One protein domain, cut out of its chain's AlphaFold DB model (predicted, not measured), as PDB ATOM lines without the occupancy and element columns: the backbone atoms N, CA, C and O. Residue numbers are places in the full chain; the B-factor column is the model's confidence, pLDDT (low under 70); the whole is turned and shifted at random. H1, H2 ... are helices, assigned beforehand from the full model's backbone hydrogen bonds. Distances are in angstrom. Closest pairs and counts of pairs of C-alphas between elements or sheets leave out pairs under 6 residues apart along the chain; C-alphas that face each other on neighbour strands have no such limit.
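What this domain is: This is residues 4 to 68 and 265 to 355 of the 367 residues of the protein "Transposase" of uncultured bacterium psy1 (UniProt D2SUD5). The long helix H5 makes a spine, and shorter helices pack along it: H4 meets it near its start, then H2 and H6 cross it, and H7 packs beside H6 on its later half. H1 and H3 are away from the spine and pack on H2, while H1 also runs side by side with H7; the loop of residues 306 to 319 reaches away from the body at one end. The printed part has 156 residues with seven named helices, H1 to H7 in order, and no named strand; its class is all helix. It is compact, with a radius of gyration of the C-alphas of 16.0 A, and elongated, spanning 47 by 31 by 29 A.

How they stand to each other: H1, residues 4 to 12, touches H2, residues 19 to 35, at a steep tilt of 58 degrees, opposite ways; their closest C-alphas, of Thr 8 and Lys 23, are 5.4 A apart. H2 is the hub, touching five other helices. H3, residues 40 to 45, is about perpendicular to H2 at 88 degrees and touches residues 28 to 35 of it alone, closest at the C-alphas of Ala 31 and Leu 43, 5.3 A. H3 forms a helical hairpin with H4, residues 53 to 66, at 42 degrees; the C-alphas of Ala 44 and Tyr 57 are closest, 5.0 A. H5, residues 278 to 305, touches H2 at a steep tilt of 66 degrees, the same way, closest at the C-alphas of Ile 29 and Ala 291, 5.8 A. H6, residues 320 to 333, is about perpendicular to H5 at 86 degrees, and the C-alphas of Gly 299 and Gly 324 come within 3.5 A. H7, residues 339 to 354, touches H1 at a shallow tilt of 5 degrees, the same way, closest at the C-alphas of Thr 10 and Lys 350, 5.7 A. H6 and H7, a helical hairpin, only just touch, with 3 pairs of C-alphas within 8 A, the closest those of Val 331 and Leu 342, 6.4 A. In H1 to H7 every O i to N i+4 pair is within hydrogen-bond range.

Where its parts are: H1 begins at C-alpha 4 (22.282, 25.526, 0.335). From first to last C-alpha, H2 measures 24.2 A, H4 19.9 A, H5 40.9 A, H6 20.4 A and H7 22.6 A. H5 ends at C-alpha 305 (34.946, 21.706, 22.416), H7 at C-alpha 354 (37.280, 15.638, 1.897).

The domain as a whole: The C-alphas farthest apart, of His 18 and Lys 312, are 50.7 A apart. Residues 69 to 264 are not printed, and C-alphas 68 and 265 are 26.9 A apart across this cut. The link from H5 to H6 is long. Confidence is under 70 at residues 4 to 6, residue 10 and residues 342 to 355.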
ATOM      1  N   THR A   4      22.558  26.573   1.323       62.59
ATOM      2  CA  THR A   4      22.282  25.526   0.335       62.59
ATOM      3  C   THR A   4      23.444  25.350  -0.646       62.59
ATOM      4  O   THR A   4      23.718  24.238  -1.097       62.59
ATOM      5  N   THR A   5      24.168  26.428  -0.962       66.62
ATOM      6  CA  THR A   5      25.224  26.444  -1.988       66.62
ATOM      7  C   THR A   5      26.488  25.714  -1.532       66.62
ATOM      8  O   THR A   5      27.067  24.960  -2.312       66.62
ATOM      9  N   MET A   6      26.897  25.866  -0.268       64.69
ATOM     10  CA  MET A   6      28.079  25.167   0.259       64.69
ATOM     11  C   MET A   6      27.828  23.665   0.429       64.69
ATOM     12  O   MET A   6      28.653  22.865  -0.006       64.69
ATOM     13  N   LEU A   7      26.669  23.273   0.979       72.19
ATOM     14  CA  LEU A   7      26.282  21.859   1.073       72.19
ATOM     15  C   LEU A   7      26.180  21.219  -0.321       72.19
ATOM     16  O   LEU A   7      26.664  20.108  -0.527       72.19
ATOM     17  N   THR A   8      25.641  21.959  -1.300       78.12
ATOM     18  CA  THR A   8      25.592  21.523  -2.705       78.12
ATOM     19  C   THR A   8      26.990  21.250  -3.249       78.12
ATOM     20  O   THR A   8      27.195  20.238  -3.915       78.12
ATOM     21  N   HIS A   9      27.957  22.130  -2.981       73.06
ATOM     22  CA  HIS A   9      29.323  21.954  -3.469       73.06
ATOM     23  C   HIS A   9      29.986  20.711  -2.866       73.06
ATOM     24  O   HIS A   9      30.546  19.911  -3.607       73.06
ATOM     25  N   THR A  10      29.847  20.502  -1.553       69.75
ATOM     26  CA  THR A  10      30.412  19.319  -0.892       69.75
ATOM     27  C   THR A  10      29.774  18.029  -1.401       69.75
ATOM     28  O   THR A  10      30.486  17.111  -1.785       69.75
ATOM     29  N   LEU A  11      28.441  17.958  -1.489       77.12
ATOM     30  CA  LEU A  11      27.755  16.756  -1.982       77.12
ATOM     31  C   LEU A  11      28.091  16.453  -3.451       77.12
ATOM     32  O   LEU A  11      28.193  15.287  -3.827       77.12
ATOM     33  N   LYS A  12      28.318  17.477  -4.285       81.31
ATOM     34  CA  LYS A  12      28.688  17.299  -5.699       81.31
ATOM     35  C   LYS A  12      30.010  16.543  -5.884       81.31
ATOM     36  O   LYS A  12      30.169  15.878  -6.899       81.31
ATOM     37  N   LEU A  13      30.932  16.609  -4.921       74.44
ATOM     38  CA  LEU A  13      32.203  15.873  -4.985       74.44
ATOM     39  C   LEU A  13      32.018  14.352  -4.837       74.44
ATOM     40  O   LEU A  13      32.856  13.591  -5.308       74.44
ATOM     41  N   HIS A  14      30.917  13.909  -4.220       70.19
ATOM     42  CA  HIS A  14      30.666  12.491  -3.912       70.19
ATOM     43  C   HIS A  14      29.618  11.861  -4.821       70.19
ATOM     44  O   HIS A  14      29.607  10.647  -5.019       70.19
ATOM     45  N   PHE A  15      28.735  12.681  -5.380       74.88
ATOM     46  CA  PHE A  15      27.668  12.234  -6.255       74.88
ATOM     47  C   PHE A  15      27.896  12.806  -7.654       74.88
ATOM     48  O   PHE A  15      27.774  14.013  -7.861       74.88
ATOM     49  N   GLY A  16      28.136  11.934  -8.639       75.88
ATOM     50  CA  GLY A  16      28.223  12.282 -10.067       75.88
ATOM     51  C   GLY A  16      26.882  12.697 -10.693       75.88
ATOM     52  O   GLY A  16      26.618  12.407 -11.855       75.88
ATOM     53  N   TRP A  17      25.983  13.306  -9.917       84.62
ATOM     54  CA  TRP A  17      24.658  13.704 -10.376       84.62
ATOM     55  C   TRP A  17      24.651  15.105 -10.979       84.62
ATOM     56  O   TRP A  17      25.440  15.985 -10.629       84.62
ATOM     57  N   HIS A  18      23.639  15.350 -11.811       87.75
ATOM     58  CA  HIS A  18      23.315  16.690 -12.276       87.75
ATOM     59  C   HIS A  18      23.087  17.659 -11.100       87.75
ATOM     60  O   HIS A  18      22.422  17.324 -10.112       87.75
ATOM     61  N   LEU A  19      23.569  18.902 -11.236       86.94
ATOM     62  CA  LEU A  19      23.562  19.919 -10.175       86.94
ATOM     63  C   LEU A  19      22.172  20.141  -9.555       86.94
ATOM     64  O   LEU A  19      22.056  20.356  -8.351       86.94
ATOM     65  N   ALA A  20      21.106  20.058 -10.353       87.75
ATOM     66  CA  ALA A  20      19.736  20.233  -9.867       87.75
ATOM     67  C   ALA A  20      19.326  19.183  -8.812       87.75
ATOM     68  O   ALA A  20      18.625  19.523  -7.851       87.75
ATOM     69  N   ARG A  21      19.791  17.933  -8.962       90.06
ATOM     70  CA  ARG A  21      19.543  16.835  -8.013       90.06
ATOM     71  C   ARG A  21      20.318  17.060  -6.718       90.06
ATOM     72  O   ARG A  21      19.735  16.950  -5.646       90.06
ATOM     73  N   ILE A  22      21.579  17.485  -6.816       89.06
ATOM     74  CA  ILE A  22      22.408  17.826  -5.648       89.06
ATOM     75  C   ILE A  22      21.827  19.011  -4.867       89.06
ATOM     76  O   ILE A  22      21.735  18.963  -3.640       89.06
ATOM     77  N   LYS A  23      21.358  20.051  -5.569       89.62
ATOM     78  CA  LYS A  23      20.641  21.172  -4.943       89.62
ATOM     79  C   LYS A  23      19.382  20.688  -4.227       89.62
ATOM     80  O   LYS A  23      19.101  21.136  -3.124       89.62
ATOM     81  N   CYS A  24      18.629  19.767  -4.836       91.88
ATOM     82  CA  CYS A  24      17.433  19.200  -4.213       91.88
ATOM     83  C   CYS A  24      17.767  18.413  -2.940       91.88
ATOM     84  O   CYS A  24      17.120  18.624  -1.922       91.88
ATOM     85  N   LEU A  25      18.801  17.566  -2.980       92.31
ATOM     86  CA  LEU A  25      19.290  16.830  -1.813       92.31
ATOM     87  C   LEU A  25      19.733  17.782  -0.693       92.31
ATOM     88  O   LEU A  25      19.392  17.572   0.467       92.31
ATOM     89  N   SER A  26      20.433  18.862  -1.042       90.00
ATOM     90  CA  SER A  26      20.860  19.878  -0.075       90.00
ATOM     91  C   SER A  26      19.662  20.540   0.611       90.00
ATOM     92  O   SER A  26      19.631  20.630   1.838       90.00
ATOM     93  N   CYS A  27      18.641  20.938  -0.159       91.69
ATOM     94  CA  CYS A  27      17.393  21.471   0.395       91.69
ATOM     95  C   CYS A  27      16.675  20.442   1.281       91.69
ATOM     96  O   CYS A  27      16.214  20.807   2.355       91.69
ATOM     97  N   LEU A  28      16.617  19.169   0.868       94.38
ATOM     98  CA  LEU A  28      16.004  18.086   1.647       94.38
ATOM     99  C   LEU A  28      16.676  17.905   3.006       94.38
ATOM    100  O   LEU A  28      15.987  17.824   4.016       94.38
ATOM    101  N   ILE A  29      18.007  17.865   3.044       93.12
ATOM    102  CA  ILE A  29      18.759  17.699   4.293       93.12
ATOM    103  C   ILE A  29      18.511  18.892   5.225       93.12
ATOM    104  O   ILE A  29      18.217  18.698   6.401       93.12
ATOM    105  N   ILE A  30      18.573  20.125   4.710       91.12
ATOM    106  CA  ILE A  30      18.288  21.333   5.504       91.12
ATOM    107  C   ILE A  30      16.842  21.315   6.022       91.12
ATOM    108  O   ILE A  30      16.607  21.604   7.197       91.12
ATOM    109  N   ALA A  31      15.880  20.945   5.174       94.38
ATOM    110  CA  ALA A  31      14.475  20.830   5.548       94.38
ATOM    111  C   ALA A  31      14.267  19.780   6.649       94.38
ATOM    112  O   ALA A  31      13.635  20.097   7.654       94.38
ATOM    113  N   LEU A  32      14.876  18.592   6.532       95.38
ATOM    114  CA  LEU A  32      14.839  17.536   7.554       95.38
ATOM    115  C   LEU A  32      15.288  18.056   8.921       95.38
ATOM    116  O   LEU A  32      14.632  17.792   9.932       95.38
ATOM    117  N   PHE A  33      16.376  18.831   8.957       94.44
ATOM    118  CA  PHE A  33      16.814  19.464  10.195       94.44
ATOM    119  C   PHE A  33      15.797  20.466  10.713       94.44
ATOM    120  O   PHE A  33      15.519  20.423  11.904       94.44
ATOM    121  N   LYS A  34      15.221  21.331   9.872       92.56
ATOM    122  CA  LYS A  34      14.241  22.342  10.299       92.56
ATOM    123  C   LYS A  34      12.960  21.715  10.862       92.56
ATOM    124  O   LYS A  34      12.587  22.031  11.994       92.56
ATOM    125  N   VAL A  35      12.333  20.781  10.145       95.06
ATOM    126  CA  VAL A  35      10.987  20.277  10.496       95.06
ATOM    127  C   VAL A  35      10.974  19.000  11.341       95.06
ATOM    128  O   VAL A  35       9.955  18.695  11.944       95.06
ATOM    129  N   LYS A  36      12.100  18.276  11.471       94.81
ATOM    130  CA  LYS A  36      12.211  17.005  12.238       94.81
ATOM    131  C   LYS A  36      11.287  15.879  11.775       94.81
ATOM    132  O   LYS A  36      10.988  14.981  12.558       94.81
ATOM    133  N   THR A  37      10.824  15.917  10.540       95.31
ATOM    134  CA  THR A  37      10.002  14.850   9.981       95.31
ATOM    135  C   THR A  37      10.403  14.571   8.545       95.31
ATOM    136  O   THR A  37      10.922  15.440   7.844       95.31
ATOM    137  N   VAL A  38      10.170  13.335   8.124       95.12
ATOM    138  CA  VAL A  38      10.300  12.874   6.741       95.12
ATOM    139  C   VAL A  38       9.037  13.131   5.919       95.12
ATOM    140  O   VAL A  38       9.012  12.820   4.729       95.12
ATOM    141  N   ASN A  39       7.984  13.679   6.532       94.88
ATOM    142  CA  ASN A  39       6.741  14.016   5.856       94.88
ATOM    143  C   ASN A  39       6.995  15.042   4.739       94.88
ATOM    144  O   ASN A  39       7.515  16.130   4.972       94.88
ATOM    145  N   PHE A  40       6.625  14.699   3.503       95.06
ATOM    146  CA  PHE A  40       6.934  15.531   2.340       95.06
ATOM    147  C   PHE A  40       6.223  16.884   2.348       95.06
ATOM    148  O   PHE A  40       6.783  17.841   1.816       95.06
ATOM    149  N   ALA A  41       5.021  16.976   2.925       94.44
ATOM    150  CA  ALA A  41       4.300  18.240   3.021       94.44
ATOM    151  C   ALA A  41       5.044  19.199   3.957       94.44
ATOM    152  O   ALA A  41       5.354  20.317   3.558       94.44
ATOM    153  N   GLU A  42       5.453  18.715   5.131       95.56
ATOM    154  CA  GLU A  42       6.266  19.481   6.081       95.56
ATOM    155  C   GLU A  42       7.639  19.840   5.499       95.56
ATOM    156  O   GLU A  42       8.081  20.982   5.575       95.56
ATOM    157  N   LEU A  43       8.315  18.902   4.830       95.81
ATOM    158  CA  LEU A  43       9.592  19.191   4.171       95.81
ATOM    159  C   LEU A  43       9.461  20.291   3.107       95.81
ATOM    160  O   LEU A  43      10.375  21.102   2.954       95.81
ATOM    161  N   ALA A  44       8.342  20.333   2.378       95.50
ATOM    162  CA  ALA A  44       8.107  21.326   1.337       95.50
ATOM    163  C   ALA A  44       7.974  22.753   1.891       95.50
ATOM    164  O   ALA A  44       8.390  23.688   1.204       95.50
ATOM    165  N   THR A  45       7.457  22.932   3.113       95.25
ATOM    166  CA  THR A  45       7.338  24.262   3.747       95.25
ATOM    167  C   THR A  45       8.698  24.845   4.138       95.25
ATOM    168  O   THR A  45       8.860  26.059   4.198       95.25
ATOM    169  N   ALA A  46       9.703  23.989   4.353       93.00
ATOM    170  CA  ALA A  46      11.045  24.395   4.763       93.00
ATOM    171  C   ALA A  46      12.031  24.607   3.599       93.00
ATOM    172  O   ALA A  46      13.178  25.012   3.835       93.00
ATOM    173  N   PHE A  47      11.619  24.345   2.355       90.19
ATOM    174  CA  PHE A  47      12.428  24.663   1.179       90.19
ATOM    175  C   PHE A  47      12.538  26.181   1.008       90.19
ATOM    176  O   PHE A  47      11.559  26.909   1.092       90.19
ATOM    177  N   SER A  48      13.754  26.663   0.764       80.38
ATOM    178  CA  SER A  48      14.012  28.086   0.534       80.38
ATOM    179  C   SER A  48      13.792  28.465  -0.936       80.38
ATOM    180  O   SER A  48      14.104  27.680  -1.837       80.38
ATOM    181  N   GLY A  49      13.300  29.681  -1.182       80.75
ATOM    182  CA  GLY A  49      13.083  30.247  -2.517       80.75
ATOM    183  C   GLY A  49      11.730  30.951  -2.652       80.75
ATOM    184  O   GLY A  49      10.940  30.969  -1.718       80.75
ATOM    185  N   SER A  50      11.469  31.526  -3.828       82.44
ATOM    186  CA  SER A  50      10.208  32.218  -4.153       82.44
ATOM    187  C   SER A  50       9.129  31.304  -4.745       82.44
ATOM    188  O   SER A  50       8.029  31.757  -5.060       82.44
ATOM    189  N   ALA A  51       9.436  30.021  -4.954       88.06
ATOM    190  CA  ALA A  51       8.477  29.085  -5.523       88.06
ATOM    191  C   ALA A  51       7.384  28.726  -4.505       88.06
ATOM    192  O   ALA A  51       7.600  28.728  -3.297       88.06
ATOM    193  N   LYS A  52       6.197  28.370  -5.009       93.12
ATOM    194  CA  LYS A  52       5.081  27.923  -4.164       93.12
ATOM    195  C   LYS A  52       5.425  26.602  -3.466       93.12
ATOM    196  O   LYS A  52       6.063  25.737  -4.074       93.12
ATOM    197  N   VAL A  53       4.898  26.396  -2.257       93.69
ATOM    198  CA  VAL A  53       5.065  25.152  -1.475       93.69
ATOM    199  C   VAL A  53       4.687  23.911  -2.295       93.69
ATOM    200  O   VAL A  53       5.460  22.957  -2.346       93.69
ATOM    201  N   ASP A  54       3.600  23.952  -3.069       94.56
ATOM    202  CA  ASP A  54       3.202  22.845  -3.958       94.56
ATOM    203  C   ASP A  54       4.262  22.489  -5.010       94.56
ATOM    204  O   ASP A  54       4.412  21.332  -5.413       94.56
ATOM    205  N   SER A  55       5.017  23.486  -5.478       94.69
ATOM    206  CA  SER A  55       6.112  23.267  -6.427       94.69
ATOM    207  C   SER A  55       7.304  22.598  -5.742       94.69
ATOM    208  O   SER A  55       7.956  21.739  -6.344       94.69
ATOM    209  N   HIS A  56       7.574  22.941  -4.478       93.81
ATOM    210  CA  HIS A  56       8.557  22.245  -3.649       93.81
ATOM    211  C   HIS A  56       8.131  20.805  -3.368       93.81
ATOM    212  O   HIS A  56       8.923  19.895  -3.605       93.81
ATOM    213  N   TYR A  57       6.869  20.578  -3.006       95.38
ATOM    214  CA  TYR A  57       6.312  19.243  -2.798       95.38
ATOM    215  C   TYR A  57       6.481  18.353  -4.039       95.38
ATOM    216  O   TYR A  57       7.078  17.277  -3.963       95.38
ATOM    217  N   ARG A  58       6.096  18.844  -5.227       94.62
ATOM    218  CA  ARG A  58       6.312  18.121  -6.498       94.62
ATOM    219  C   ARG A  58       7.788  17.863  -6.795       94.62
ATOM    220  O   ARG A  58       8.137  16.843  -7.389       94.62
ATOM    221  N   ARG A  59       8.682  18.786  -6.427       94.25
ATOM    222  CA  ARG A  59      10.133  18.602  -6.589       94.25
ATOM    223  C   ARG A  59      10.658  17.485  -5.681       94.25
ATOM    224  O   ARG A  59      11.463  16.686  -6.150       94.25
ATOM    225  N   ILE A  60      10.177  17.401  -4.441       95.06
ATOM    226  CA  ILE A  60      10.503  16.318  -3.503       95.06
ATOM    227  C   ILE A  60      10.005  14.975  -4.050       95.06
ATOM    228  O   ILE A  60      10.786  14.033  -4.152       95.06
ATOM    229  N   GLN A  61       8.746  14.901  -4.493       94.75
ATOM    230  CA  GLN A  61       8.189  13.680  -5.087       94.75
ATOM    231  C   GLN A  61       9.009  13.194  -6.290       94.75
ATOM    232  O   GLN A  61       9.368  12.019  -6.354       94.75
ATOM    233  N   ARG A  62       9.365  14.099  -7.216       94.50
ATOM    234  CA  ARG A  62      10.227  13.764  -8.364       94.50
ATOM    235  C   ARG A  62      11.602  13.274  -7.931       94.50
ATOM    236  O   ARG A  62      12.085  12.297  -8.488       94.50
ATOM    237  N   PHE A  63      12.211  13.898  -6.920       95.06
ATOM    238  CA  PHE A  63      13.497  13.442  -6.393       95.06
ATOM    239  C   PHE A  63      13.428  11.976  -5.952       95.06
ATOM    240  O   PHE A  63      14.226  11.162  -6.410       95.06
ATOM    241  N   PHE A  64      12.443  11.614  -5.130       94.50
ATOM    242  CA  PHE A  64      12.319  10.244  -4.626       94.50
ATOM    243  C   PHE A  64      11.852   9.232  -5.676       94.50
ATOM    244  O   PHE A  64      12.165   8.052  -5.543       94.50
ATOM    245  N   LYS A  65      11.175   9.681  -6.738       92.62
ATOM    246  CA  LYS A  65      10.764   8.827  -7.857       92.62
ATOM    247  C   LYS A  65      11.892   8.566  -8.862       92.62
ATOM    248  O   LYS A  65      12.016   7.449  -9.349       92.62
ATOM    249  N   GLU A  66      12.692   9.580  -9.185       90.75
ATOM    250  CA  GLU A  66      13.580   9.573 -10.362       90.75
ATOM    251  C   GLU A  66      15.075   9.482 -10.025       90.75
ATOM    252  O   GLU A  66      15.884   9.163 -10.899       90.75
ATOM    253  N   VAL A  67      15.487   9.815  -8.797       90.31
ATOM    254  CA  VAL A  67      16.910   9.824  -8.435       90.31
ATOM    255  C   VAL A  67      17.344   8.453  -7.951       90.31
ATOM    256  O   VAL A  67      16.895   7.964  -6.921       90.31
ATOM    257  N   GLU A  68      18.279   7.843  -8.665       86.12
ATOM    258  CA  GLU A  68      18.921   6.609  -8.232       86.12
ATOM    259  C   GLU A  68      20.102   6.914  -7.302       86.12
ATOM    260  O   GLU A  68      21.072   7.572  -7.695       86.12
ATOM    261  N   SER A 265      11.590   8.914  16.488       89.06
ATOM    262  CA  SER A 265      11.020  10.011  17.276       89.06
ATOM    263  C   SER A 265      12.044  10.965  17.904       89.06
ATOM    264  O   SER A 265      11.719  12.126  18.156       89.06
ATOM    265  N   ARG A 266      13.296  10.541  18.138       90.00
ATOM    266  CA  ARG A 266      14.322  11.416  18.740       90.00
ATOM    267  C   ARG A 266      15.076  12.290  17.735       90.00
ATOM    268  O   ARG A 266      15.865  13.137  18.166       90.00
ATOM    269  N   GLY A 267      14.842  12.135  16.434       94.19
ATOM    270  CA  GLY A 267      15.498  12.934  15.400       94.19
ATOM    271  C   GLY A 267      14.568  13.260  14.246       94.19
ATOM    272  O   GLY A 267      13.901  14.291  14.292       94.19
ATOM    273  N   PHE A 268      14.568  12.413  13.218       95.12
ATOM    274  CA  PHE A 268      13.942  12.699  11.920       95.12
ATOM    275  C   PHE A 268      12.497  12.208  11.781       95.12
ATOM    276  O   PHE A 268      11.919  12.367  10.712       95.12
ATOM    277  N   ASN A 269      11.927  11.597  12.822       95.50
ATOM    278  CA  ASN A 269      10.573  11.047  12.835       95.50
ATOM    279  C   ASN A 269      10.284  10.127  11.636       95.50
ATOM    280  O   ASN A 269       9.254  10.244  10.984       95.50
ATOM    281  N   PHE A 270      11.211   9.213  11.324       95.12
ATOM    282  CA  PHE A 270      11.138   8.359  10.130       95.12
ATOM    283  C   PHE A 270       9.839   7.538  10.007       95.12
ATOM    284  O   PHE A 270       9.444   7.170   8.904       95.12
ATOM    285  N   GLU A 271       9.152   7.275  11.121       93.88
ATOM    286  CA  GLU A 271       7.887   6.533  11.130       93.88
ATOM    287  C   GLU A 271       6.705   7.330  10.552       93.88
ATOM    288  O   GLU A 271       5.738   6.724  10.103       93.88
ATOM    289  N   ASP A 272       6.817   8.659  10.463       91.69
ATOM    290  CA  ASP A 272       5.827   9.581   9.875       91.69
ATOM    291  C   ASP A 272       5.939   9.683   8.339       91.69
ATOM    292  O   ASP A 272       5.587  10.673   7.695       91.69
ATOM    293  N   VAL A 273       6.492   8.643   7.715       88.81
ATOM    294  CA  VAL A 273       6.584   8.544   6.262       88.81
ATOM    295  C   VAL A 273       5.220   8.208   5.667       88.81
ATOM    296  O   VAL A 273       4.582   7.242   6.064       88.81
ATOM    297  N   ASN A 274       4.805   8.946   4.637       87.19
ATOM    298  CA  ASN A 274       3.592   8.644   3.867       87.19
ATOM    299  C   ASN A 274       3.928   8.110   2.460       87.19
ATOM    300  O   ASN A 274       3.402   8.569   1.448       87.19
ATOM    301  N   LEU A 275       4.873   7.165   2.392       86.75
ATOM    302  CA  LEU A 275       5.352   6.535   1.159       86.75
ATOM    303  C   LEU A 275       5.179   5.023   1.253       86.75
ATOM    304  O   LEU A 275       5.517   4.415   2.265       86.75
ATOM    305  N   LYS A 276       4.696   4.422   0.164       87.00
ATOM    306  CA  LYS A 276       4.539   2.963   0.034       87.00
ATOM    307  C   LYS A 276       5.486   2.343  -0.996       87.00
ATOM    308  O   LYS A 276       5.707   1.138  -0.963       87.00
ATOM    309  N   ASP A 277       6.042   3.154  -1.898       91.00
ATOM    310  CA  ASP A 277       6.999   2.683  -2.898       91.00
ATOM    311  C   ASP A 277       8.318   2.262  -2.236       91.00
ATOM    312  O   ASP A 277       8.930   3.028  -1.487       91.00
ATOM    313  N   GLN A 278       8.752   1.036  -2.523       90.44
ATOM    314  CA  GLN A 278       9.894   0.416  -1.858       90.44
ATOM    315  C   GLN A 278      11.206   1.136  -2.173       90.44
ATOM    316  O   GLN A 278      12.020   1.369  -1.277       90.44
ATOM    317  N   GLU A 279      11.401   1.531  -3.429       92.44
ATOM    318  CA  GLU A 279      12.618   2.219  -3.853       92.44
ATOM    319  C   GLU A 279      12.676   3.643  -3.290       92.44
ATOM    320  O   GLU A 279      13.719   4.083  -2.806       92.44
ATOM    321  N   SER A 280      11.541   4.339  -3.234       93.56
ATOM    322  CA  SER A 280      11.426   5.637  -2.561       93.56
ATOM    323  C   SER A 280      11.731   5.541  -1.065       93.56
ATOM    324  O   SER A 280      12.425   6.407  -0.534       93.56
ATOM    325  N   LEU A 281      11.281   4.482  -0.385       94.50
ATOM    326  CA  LEU A 281      11.597   4.225   1.025       94.50
ATOM    327  C   LEU A 281      13.098   3.967   1.242       94.50
ATOM    328  O   LEU A 281      13.689   4.532   2.166       94.50
ATOM    329  N   LYS A 282      13.740   3.178   0.370       94.88
ATOM    330  CA  LYS A 282      15.200   2.973   0.398       94.88
ATOM    331  C   LYS A 282      15.952   4.290   0.181       94.88
ATOM    332  O   LYS A 282      16.877   4.596   0.929       94.88
ATOM    333  N   ARG A 283      15.534   5.102  -0.796       94.75
ATOM    334  CA  ARG A 283      16.110   6.435  -1.049       94.75
ATOM    335  C   ARG A 283      15.917   7.372   0.140       94.75
ATOM    336  O   ARG A 283      16.826   8.130   0.464       94.75
ATOM    337  N   LEU A 284      14.766   7.321   0.808       95.94
ATOM    338  CA  LEU A 284      14.510   8.116   2.006       95.94
ATOM    339  C   LEU A 284      15.480   7.752   3.129       95.94
ATOM    340  O   LEU A 284      16.114   8.649   3.680       95.94
ATOM    341  N   LEU A 285      15.687   6.460   3.395       96.50
ATOM    342  CA  LEU A 285      16.690   6.022   4.367       96.50
ATOM    343  C   LEU A 285      18.105   6.495   3.990       96.50
ATOM    344  O   LEU A 285      18.860   6.908   4.870       96.50
ATOM    345  N   ALA A 286      18.448   6.543   2.700       95.81
ATOM    346  CA  ALA A 286      19.716   7.119   2.253       95.81
ATOM    347  C   ALA A 286      19.848   8.618   2.556       95.81
ATOM    348  O   ALA A 286      20.874   9.046   3.085       95.81
ATOM    349  N   VAL A 287      18.816   9.423   2.280       95.50
ATOM    350  CA  VAL A 287      18.834  10.862   2.600       95.50
ATOM    351  C   VAL A 287      18.978  11.078   4.110       95.50
ATOM    352  O   VAL A 287      19.807  11.883   4.540       95.50
ATOM    353  N   ILE A 288      18.223  10.327   4.917       96.75
ATOM    354  CA  ILE A 288      18.310  10.400   6.381       96.75
ATOM    355  C   ILE A 288      19.697   9.960   6.859       96.75
ATOM    356  O   ILE A 288      20.243  10.581   7.762       96.75
ATOM    357  N   THR A 289      20.306   8.945   6.239       96.50
ATOM    358  CA  THR A 289      21.663   8.483   6.575       96.50
ATOM    359  C   THR A 289      22.697   9.594   6.399       96.50
ATOM    360  O   THR A 289      23.514   9.817   7.292       96.50
ATOM    361  N   ILE A 290      22.633  10.347   5.296       93.12
ATOM    362  CA  ILE A 290      23.532  11.490   5.059       93.12
ATOM    363  C   ILE A 290      23.314  12.571   6.129       93.12
ATOM    364  O   ILE A 290      24.277  13.062   6.722       93.12
ATOM    365  N   ALA A 291      22.053  12.910   6.422       94.50
ATOM    366  CA  ALA A 291      21.713  13.885   7.458       94.50
ATOM    367  C   ALA A 291      22.169  13.426   8.857       94.50
ATOM    368  O   ALA A 291      22.699  14.220   9.635       94.50
ATOM    369  N   PHE A 292      22.016  12.138   9.169       96.44
ATOM    370  CA  PHE A 292      22.467  11.526  10.413       96.44
ATOM    371  C   PHE A 292      23.982  11.634  10.577       96.44
ATOM    372  O   PHE A 292      24.438  12.081  11.630       96.44
ATOM    373  N   CYS A 293      24.754  11.289   9.542       92.88
ATOM    374  CA  CYS A 293      26.211  11.402   9.575       92.88
ATOM    375  C   CYS A 293      26.629  12.847   9.861       92.88
ATOM    376  O   CYS A 293      27.433  13.093  10.756       92.88
ATOM    377  N   TRP A 294      26.022  13.816   9.169       89.88
ATOM    378  CA  TRP A 294      26.317  15.227   9.406       89.88
ATOM    379  C   TRP A 294      26.027  15.643  10.855       89.88
ATOM    380  O   TRP A 294      26.904  16.192  11.524       89.88
ATOM    381  N   ALA A 295      24.836  15.326  11.365       93.44
ATOM    382  CA  ALA A 295      24.462  15.619  12.746       93.44
ATOM    383  C   ALA A 295      25.422  14.978  13.754       93.44
ATOM    384  O   ALA A 295      25.805  15.615  14.733       93.44
ATOM    385  N   TYR A 296      25.834  13.733  13.513       94.31
ATOM    386  CA  TYR A 296      26.782  13.053  14.379       94.31
ATOM    387  C   TYR A 296      28.138  13.759  14.402       94.31
ATOM    388  O   TYR A 296      28.621  14.073  15.484       94.31
ATOM    389  N   HIS A 297      28.738  14.053  13.245       88.94
ATOM    390  CA  HIS A 297      30.071  14.665  13.199       88.94
ATOM    391  C   HIS A 297      30.096  16.078  13.779       88.94
ATOM    392  O   HIS A 297      31.040  16.424  14.484       88.94
ATOM    393  N   VAL A 298      29.040  16.869  13.567       88.44
ATOM    394  CA  VAL A 298      28.897  18.161  14.256       88.44
ATOM    395  C   VAL A 298      28.807  17.950  15.765       88.44
ATOM    396  O   VAL A 298      29.456  18.656  16.527       88.44
ATOM    397  N   GLY A 299      28.048  16.950  16.211       91.81
ATOM    398  CA  GLY A 299      27.949  16.600  17.623       91.81
ATOM    399  C   GLY A 299      29.266  16.122  18.233       91.81
ATOM    400  O   GLY A 299      29.540  16.446  19.384       91.81
ATOM    401  N   ALA A 300      30.071  15.372  17.478       90.06
ATOM    402  CA  ALA A 300      31.377  14.880  17.903       90.06
ATOM    403  C   ALA A 300      32.350  16.047  18.095       90.06
ATOM    404  O   ALA A 300      32.900  16.198  19.182       90.06
ATOM    405  N   TRP A 301      32.437  16.941  17.106       86.56
ATOM    406  CA  TRP A 301      33.215  18.176  17.206       86.56
ATOM    407  C   TRP A 301      32.770  19.044  18.393       86.56
ATOM    408  O   TRP A 301      33.586  19.470  19.207       86.56
ATOM    409  N   LEU A 302      31.461  19.257  18.566       88.56
ATOM    410  CA  LEU A 302      30.945  20.011  19.712       88.56
ATOM    411  C   LEU A 302      31.288  19.350  21.045       88.56
ATOM    412  O   LEU A 302      31.489  20.054  22.027       88.56
ATOM    413  N   ASN A 303      31.320  18.020  21.100       90.81
ATOM    414  CA  ASN A 303      31.666  17.277  22.305       90.81
ATOM    415  C   ASN A 303      33.163  17.376  22.647       90.81
ATOM    416  O   ASN A 303      33.507  17.267  23.818       90.81
ATOM    417  N   GLU A 304      34.038  17.609  21.669       86.06
ATOM    418  CA  GLU A 304      35.452  17.922  21.919       86.06
ATOM    419  C   GLU A 304      35.618  19.328  22.499       86.06
ATOM    420  O   GLU A 304      36.342  19.513  23.471       86.06
ATOM    421  N   VAL A 305      34.897  20.311  21.948       86.12
ATOM    422  CA  VAL A 305      34.946  21.706  22.416       86.12
ATOM    423  C   VAL A 305      34.255  21.869  23.773       86.12
ATOM    424  O   VAL A 305      34.762  22.527  24.678       86.12
ATOM    425  N   LYS A 306      33.066  21.280  23.922       89.75
ATOM    426  CA  LYS A 306      32.239  21.328  25.128       89.75
ATOM    427  C   LYS A 306      31.654  19.940  25.414       89.75
ATOM    428  O   LYS A 306      30.560  19.618  24.936       89.75
ATOM    429  N   PRO A 307      32.336  19.135  26.246       92.38
ATOM    430  CA  PRO A 307      31.917  17.775  26.552       92.38
ATOM    431  C   PRO A 307      30.471  17.663  27.034       92.38
ATOM    432  O   PRO A 307      29.970  18.449  27.847       92.38
ATOM    433  N   ILE A 308      29.784  16.633  26.543       91.56
ATOM    434  CA  ILE A 308      28.441  16.283  26.980       91.56
ATOM    435  C   ILE A 308      28.509  15.861  28.445       91.56
ATOM    436  O   ILE A 308      29.171  14.893  28.813       91.56
ATOM    437  N   ARG A 309      27.736  16.553  29.284       91.81
ATOM    438  CA  ARG A 309      27.614  16.224  30.704       91.81
ATOM    439  C   ARG A 309      27.179  14.771  30.896       91.81
ATOM    440  O   ARG A 309      26.134  14.352  30.390       91.81
ATOM    441  N   VAL A 310      27.930  14.040  31.711       89.69
ATOM    442  CA  VAL A 310      27.543  12.719  32.208       89.69
ATOM    443  C   VAL A 310      26.641  12.903  33.430       89.69
ATOM    444  O   VAL A 310      26.946  13.671  34.343       89.69
ATOM    445  N   LYS A 311      25.472  12.258  33.424       88.00
ATOM    446  CA  LYS A 311      24.519  12.302  34.544       88.00
ATOM    447  C   LYS A 311      24.965  11.353  35.665       88.00
ATOM    448  O   LYS A 311      25.783  10.469  35.437       88.00
ATOM    449  N   LYS A 312      24.362  11.479  36.858       83.50
ATOM    450  CA  LYS A 312      24.676  10.652  38.046       83.50
ATOM    451  C   LYS A 312      24.655   9.140  37.770       83.50
ATOM    452  O   LYS A 312      25.485   8.410  38.285       83.50
ATOM    453  N   HIS A 313      23.758   8.680  36.898       79.12
ATOM    454  CA  HIS A 313      23.648   7.279  36.469       79.12
ATOM    455  C   HIS A 313      24.654   6.882  35.360       79.12
ATOM    456  O   HIS A 313      24.361   5.999  34.559       79.12
ATOM    457  N   GLN A 314      25.781   7.596  35.226       79.75
ATOM    458  CA  GLN A 314      26.866   7.371  34.252       79.75
ATOM    459  C   GLN A 314      26.465   7.352  32.763       79.75
ATOM    460  O   GLN A 314      27.254   6.964  31.905       79.75
ATOM    461  N   ARG A 315      25.253   7.806  32.413       80.62
ATOM    462  CA  ARG A 315      24.840   7.946  31.005       80.62
ATOM    463  C   ARG A 315      24.947   9.409  30.580       80.62
ATOM    464  O   ARG A 315      24.640  10.293  31.392       80.62
ATOM    465  N   PRO A 316      25.342   9.684  29.328       85.56
ATOM    466  CA  PRO A 316      25.424  11.047  28.832       85.56
ATOM    467  C   PRO A 316      24.037  11.698  28.825       85.56
ATOM    468  O   PRO A 316      23.015  11.035  28.629       85.56
ATOM    469  N   ALA A 317      23.985  13.010  29.052       87.81
ATOM    470  CA  ALA A 317      22.726  13.749  29.083       87.81
ATOM    471  C   ALA A 317      21.997  13.762  27.728       87.81
ATOM    472  O   ALA A 317      20.772  13.867  27.704       87.81
ATOM    473  N   LYS A 318      22.754  13.643  26.634       90.12
ATOM    474  CA  LYS A 318      22.298  13.571  25.241       90.12
ATOM    475  C   LYS A 318      23.240  12.667  24.448       90.12
ATOM    476  O   LYS A 318      24.403  12.529  24.817       90.12
ATOM    477  N   SER A 319      22.758  12.052  23.371       92.12
ATOM    478  CA  SER A 319      23.651  11.365  22.432       92.12
ATOM    479  C   SER A 319      24.479  12.382  21.638       92.12
ATOM    480  O   SER A 319      24.077  13.541  21.501       92.12
ATOM    481  N   VAL A 320      25.611  11.939  21.084       94.19
ATOM    482  CA  VAL A 320      26.456  12.752  20.189       94.19
ATOM    483  C   VAL A 320      25.634  13.267  19.005       94.19
ATOM    484  O   VAL A 320      25.575  14.474  18.781       94.19
ATOM    485  N   PHE A 321      24.878  12.378  18.346       95.38
ATOM    486  CA  PHE A 321      23.913  12.749  17.305       95.38
ATOM    487  C   PHE A 321      22.971  13.864  17.764       95.38
ATOM    488  O   PHE A 321      22.834  14.871  17.076       95.38
ATOM    489  N   ARG A 322      22.333  13.718  18.935       95.12
ATOM    490  CA  ARG A 322      21.352  14.697  19.410       95.12
ATOM    491  C   ARG A 322      21.993  16.056  19.672       95.12
ATOM    492  O   ARG A 322      21.368  17.075  19.398       95.12
ATOM    493  N   TYR A 323      23.229  16.073  20.173       94.38
ATOM    494  CA  TYR A 323      23.956  17.317  20.388       94.38
ATOM    495  C   TYR A 323      24.155  18.082  19.076       94.38
ATOM    496  O   TYR A 323      23.764  19.245  18.995       94.38
ATOM    497  N   GLY A 324      24.680  17.427  18.040       93.25
ATOM    498  CA  GLY A 324      24.855  18.081  16.745       93.25
ATOM    499  C   GLY A 324      23.531  18.401  16.058       93.25
ATOM    500  O   GLY A 324      23.377  19.491  15.522       93.25
ATOM    501  N   PHE A 325      22.537  17.515  16.144       94.88
ATOM    502  CA  PHE A 325      21.199  17.736  15.588       94.88
ATOM    503  C   PHE A 325      20.540  19.010  16.142       94.88
ATOM    504  O   PHE A 325      20.072  19.848  15.372       94.88
ATOM    505  N   ASP A 326      20.526  19.184  17.468       94.62
ATOM    506  CA  ASP A 326      19.935  20.367  18.107       94.62
ATOM    507  C   ASP A 326      20.725  21.640  17.811       94.62
ATOM    508  O   ASP A 326      20.144  22.708  17.625       94.62
ATOM    509  N   TRP A 327      22.046  21.522  17.723       91.69
ATOM    510  CA  TRP A 327      22.905  22.646  17.396       91.69
ATOM    511  C   TRP A 327      22.704  23.113  15.945       91.69
ATOM    512  O   TRP A 327      22.504  24.303  15.713       91.69
ATOM    513  N   ILE A 328      22.661  22.188  14.971       89.94
ATOM    514  CA  ILE A 328      22.417  22.515  13.553       89.94
ATOM    515  C   ILE A 328      21.071  23.226  13.425       89.94
ATOM    516  O   ILE A 328      20.970  24.255  12.765       89.94
ATOM    517  N   ARG A 329      20.044  22.710  14.106       91.81
ATOM    518  CA  ARG A 329      18.726  23.347  14.167       91.81
ATOM    519  C   ARG A 329      18.801  24.770  14.690       91.81
ATOM    520  O   ARG A 329      18.274  25.668  14.044       91.81
ATOM    521  N   HIS A 330      19.444  24.965  15.836       89.94
ATOM    522  CA  HIS A 330      19.568  26.279  16.453       89.94
ATOM    523  C   HIS A 330      20.180  27.297  15.484       89.94
ATOM    524  O   HIS A 330      19.651  28.394  15.338       89.94
ATOM    525  N   VAL A 331      21.235  26.916  14.764       86.56
ATOM    526  CA  VAL A 331      21.867  27.794  13.771       86.56
ATOM    527  C   VAL A 331      20.972  28.035  12.552       86.56
ATOM    528  O   VAL A 331      20.878  29.162  12.081       86.56
ATOM    529  N   LEU A 332      20.264  27.014  12.057       85.56
ATOM    530  CA  LEU A 332      19.347  27.162  10.918       85.56
ATOM    531  C   LEU A 332      18.121  28.040  11.219       85.56
ATOM    532  O   LEU A 332      17.543  28.585  10.278       85.56
ATOM    533  N   PHE A 333      17.709  28.145  12.486       87.12
ATOM    534  CA  PHE A 333      16.617  29.023  12.923       87.12
ATOM    535  C   PHE A 333      17.077  30.440  13.283       87.12
ATOM    536  O   PHE A 333      16.247  31.341  13.274       87.12
ATOM    537  N   ASN A 334      18.373  30.651  13.534       84.25
ATOM    538  CA  ASN A 334      18.940  31.956  13.897       84.25
ATOM    539  C   ASN A 334      20.120  32.328  12.970       84.25
ATOM    540  O   ASN A 334      21.248  32.490  13.439       84.25
ATOM    541  N   PRO A 335      19.913  32.405  11.639       74.44
ATOM    542  CA  PRO A 335      21.006  32.540  10.676       74.44
ATOM    543  C   PRO A 335      21.720  33.900  10.719       74.44
ATOM    544  O   PRO A 335      22.888  33.969  10.330       74.44
ATOM    545  N   GLU A 336      21.050  34.965  11.171       76.06
ATOM    546  CA  GLU A 336      21.644  36.306  11.284       76.06
ATOM    547  C   GLU A 336      22.625  36.380  12.458       76.06
ATOM    548  O   GLU A 336      23.778  36.768  12.268       76.06
ATOM    549  N   ASP A 337      22.220  35.868  13.621       74.00
ATOM    550  CA  ASP A 337      23.034  35.858  14.843       74.00
ATOM    551  C   ASP A 337      24.177  34.836  14.810       74.00
ATOM    552  O   ASP A 337      25.126  34.932  15.589       74.00
ATOM    553  N   LYS A 338      24.071  33.815  13.946       72.19
ATOM    554  CA  LYS A 338      24.961  32.640  13.928       72.19
ATOM    555  C   LYS A 338      25.706  32.432  12.615       72.19
ATOM    556  O   LYS A 338      26.079  31.312  12.252       72.19
ATOM    557  N   ARG A 339      25.920  33.517  11.868       70.19
ATOM    558  CA  ARG A 339      26.474  33.475  10.507       70.19
ATOM    559  C   ARG A 339      27.857  32.825  10.433       70.19
ATOM    560  O   ARG A 339      28.127  32.093   9.477       70.19
ATOM    561  N   ASP A 340      28.720  33.070  11.413       71.81
ATOM    562  CA  ASP A 340      30.083  32.532  11.417       71.81
ATOM    563  C   ASP A 340      30.143  31.090  11.930       71.81
ATOM    564  O   ASP A 340      30.822  30.262  11.316       71.81
ATOM    565  N   GLU A 341      29.335  30.722  12.931       71.00
ATOM    566  CA  GLU A 341      29.180  29.318  13.330       71.00
ATOM    567  C   GLU A 341      28.616  28.462  12.181       71.00
ATOM    568  O   GLU A 341      29.027  27.319  11.969       71.00
ATOM    569  N   LEU A 342      27.720  29.023  11.365       65.56
ATOM    570  CA  LEU A 342      27.167  28.344  10.194       65.56
ATOM    571  C   LEU A 342      28.220  28.080   9.110       65.56
ATOM    572  O   LEU A 342      28.254  26.990   8.531       65.56
ATOM    573  N   LYS A 343      29.119  29.040   8.854       69.81
ATOM    574  CA  LYS A 343      30.270  28.824   7.960       69.81
ATOM    575  C   LYS A 343      31.199  27.744   8.511       69.81
ATOM    576  O   LYS A 343      31.654  26.897   7.738       69.81
ATOM    577  N   GLN A 344      31.455  27.740   9.822       68.75
ATOM    578  CA  GLN A 344      32.296  26.728  10.466       68.75
ATOM    579  C   GLN A 344      31.725  25.320  10.274       68.75
ATOM    580  O   GLN A 344      32.462  24.410   9.920       68.75
ATOM    581  N   VAL A 345      30.411  25.131  10.376       65.81
ATOM    582  CA  VAL A 345      29.777  23.805  10.210       65.81
ATOM    583  C   VAL A 345      29.823  23.295   8.793       65.81
ATOM    584  O   VAL A 345      30.061  22.112   8.563       65.81
ATOM    585  N   LEU A 346      29.571  24.179   7.833       65.75
ATOM    586  CA  LEU A 346      29.655  23.824   6.422       65.75
ATOM    587  C   LEU A 346      31.108  23.494   6.048       65.75
ATOM    588  O   LEU A 346      31.348  22.604   5.233       65.75
ATOM    589  N   THR A 347      32.069  24.151   6.704       67.81
ATOM    590  CA  THR A 347      33.501  23.845   6.594       67.81
ATOM    591  C   THR A 347      33.856  22.521   7.268       67.81
ATOM    592  O   THR A 347      34.583  21.736   6.673       67.81
ATOM    593  N   LEU A 348      33.307  22.216   8.447       65.38
ATOM    594  CA  LEU A 348      33.465  20.915   9.105       65.38
ATOM    595  C   LEU A 348      32.920  19.802   8.219       65.38
ATOM    596  O   LEU A 348      33.635  18.850   7.953       65.38
ATOM    597  N   LEU A 349      31.712  19.959   7.674       64.00
ATOM    598  CA  LEU A 349      31.136  18.993   6.746       64.00
ATOM    599  C   LEU A 349      32.025  18.808   5.511       64.00
ATOM    600  O   LEU A 349      32.289  17.672   5.137       64.00
ATOM    601  N   LYS A 350      32.538  19.891   4.911       66.56
ATOM    602  CA  LYS A 350      33.523  19.800   3.824       66.56
ATOM    603  C   LYS A 350      34.755  19.009   4.270       66.56
ATOM    604  O   LYS A 350      35.113  18.051   3.605       66.56
ATOM    605  N   ASN A 351      35.350  19.349   5.408       65.44
ATOM    606  CA  ASN A 351      36.585  18.743   5.895       65.44
ATOM    607  C   ASN A 351      36.423  17.268   6.272       65.44
ATOM    608  O   ASN A 351      37.278  16.470   5.906       65.44
ATOM    609  N   THR A 352      35.344  16.884   6.957       61.28
ATOM    610  CA  THR A 352      35.061  15.479   7.289       61.28
ATOM    611  C   THR A 352      34.890  14.651   6.020       61.28
ATOM    612  O   THR A 352      35.314  13.505   5.968       61.28
ATOM    613  N   ILE A 353      34.299  15.249   4.985       59.19
ATOM    614  CA  ILE A 353      34.000  14.588   3.720       59.19
ATOM    615  C   ILE A 353      35.222  14.547   2.771       59.19
ATOM    616  O   ILE A 353      35.363  13.597   2.005       59.19
ATOM    617  N   THR A 354      36.126  15.537   2.816       56.22
ATOM    618  CA  THR A 354      37.280  15.638   1.897       56.22
ATOM    619  C   THR A 354      38.624  15.204   2.488       56.22
ATOM    620  O   THR A 354      39.601  15.131   1.745       56.22
ATOM    621  N   ARG A 355      38.742  14.975   3.804       51.84
ATOM    622  CA  ARG A 355      40.027  14.602   4.426       51.84
ATOM    623  C   ARG A 355      40.336  13.105   4.254       51.84
ATOM    624  O   ARG A 355      39.433  12.281   4.378       51.84
TER     625      ARG A 355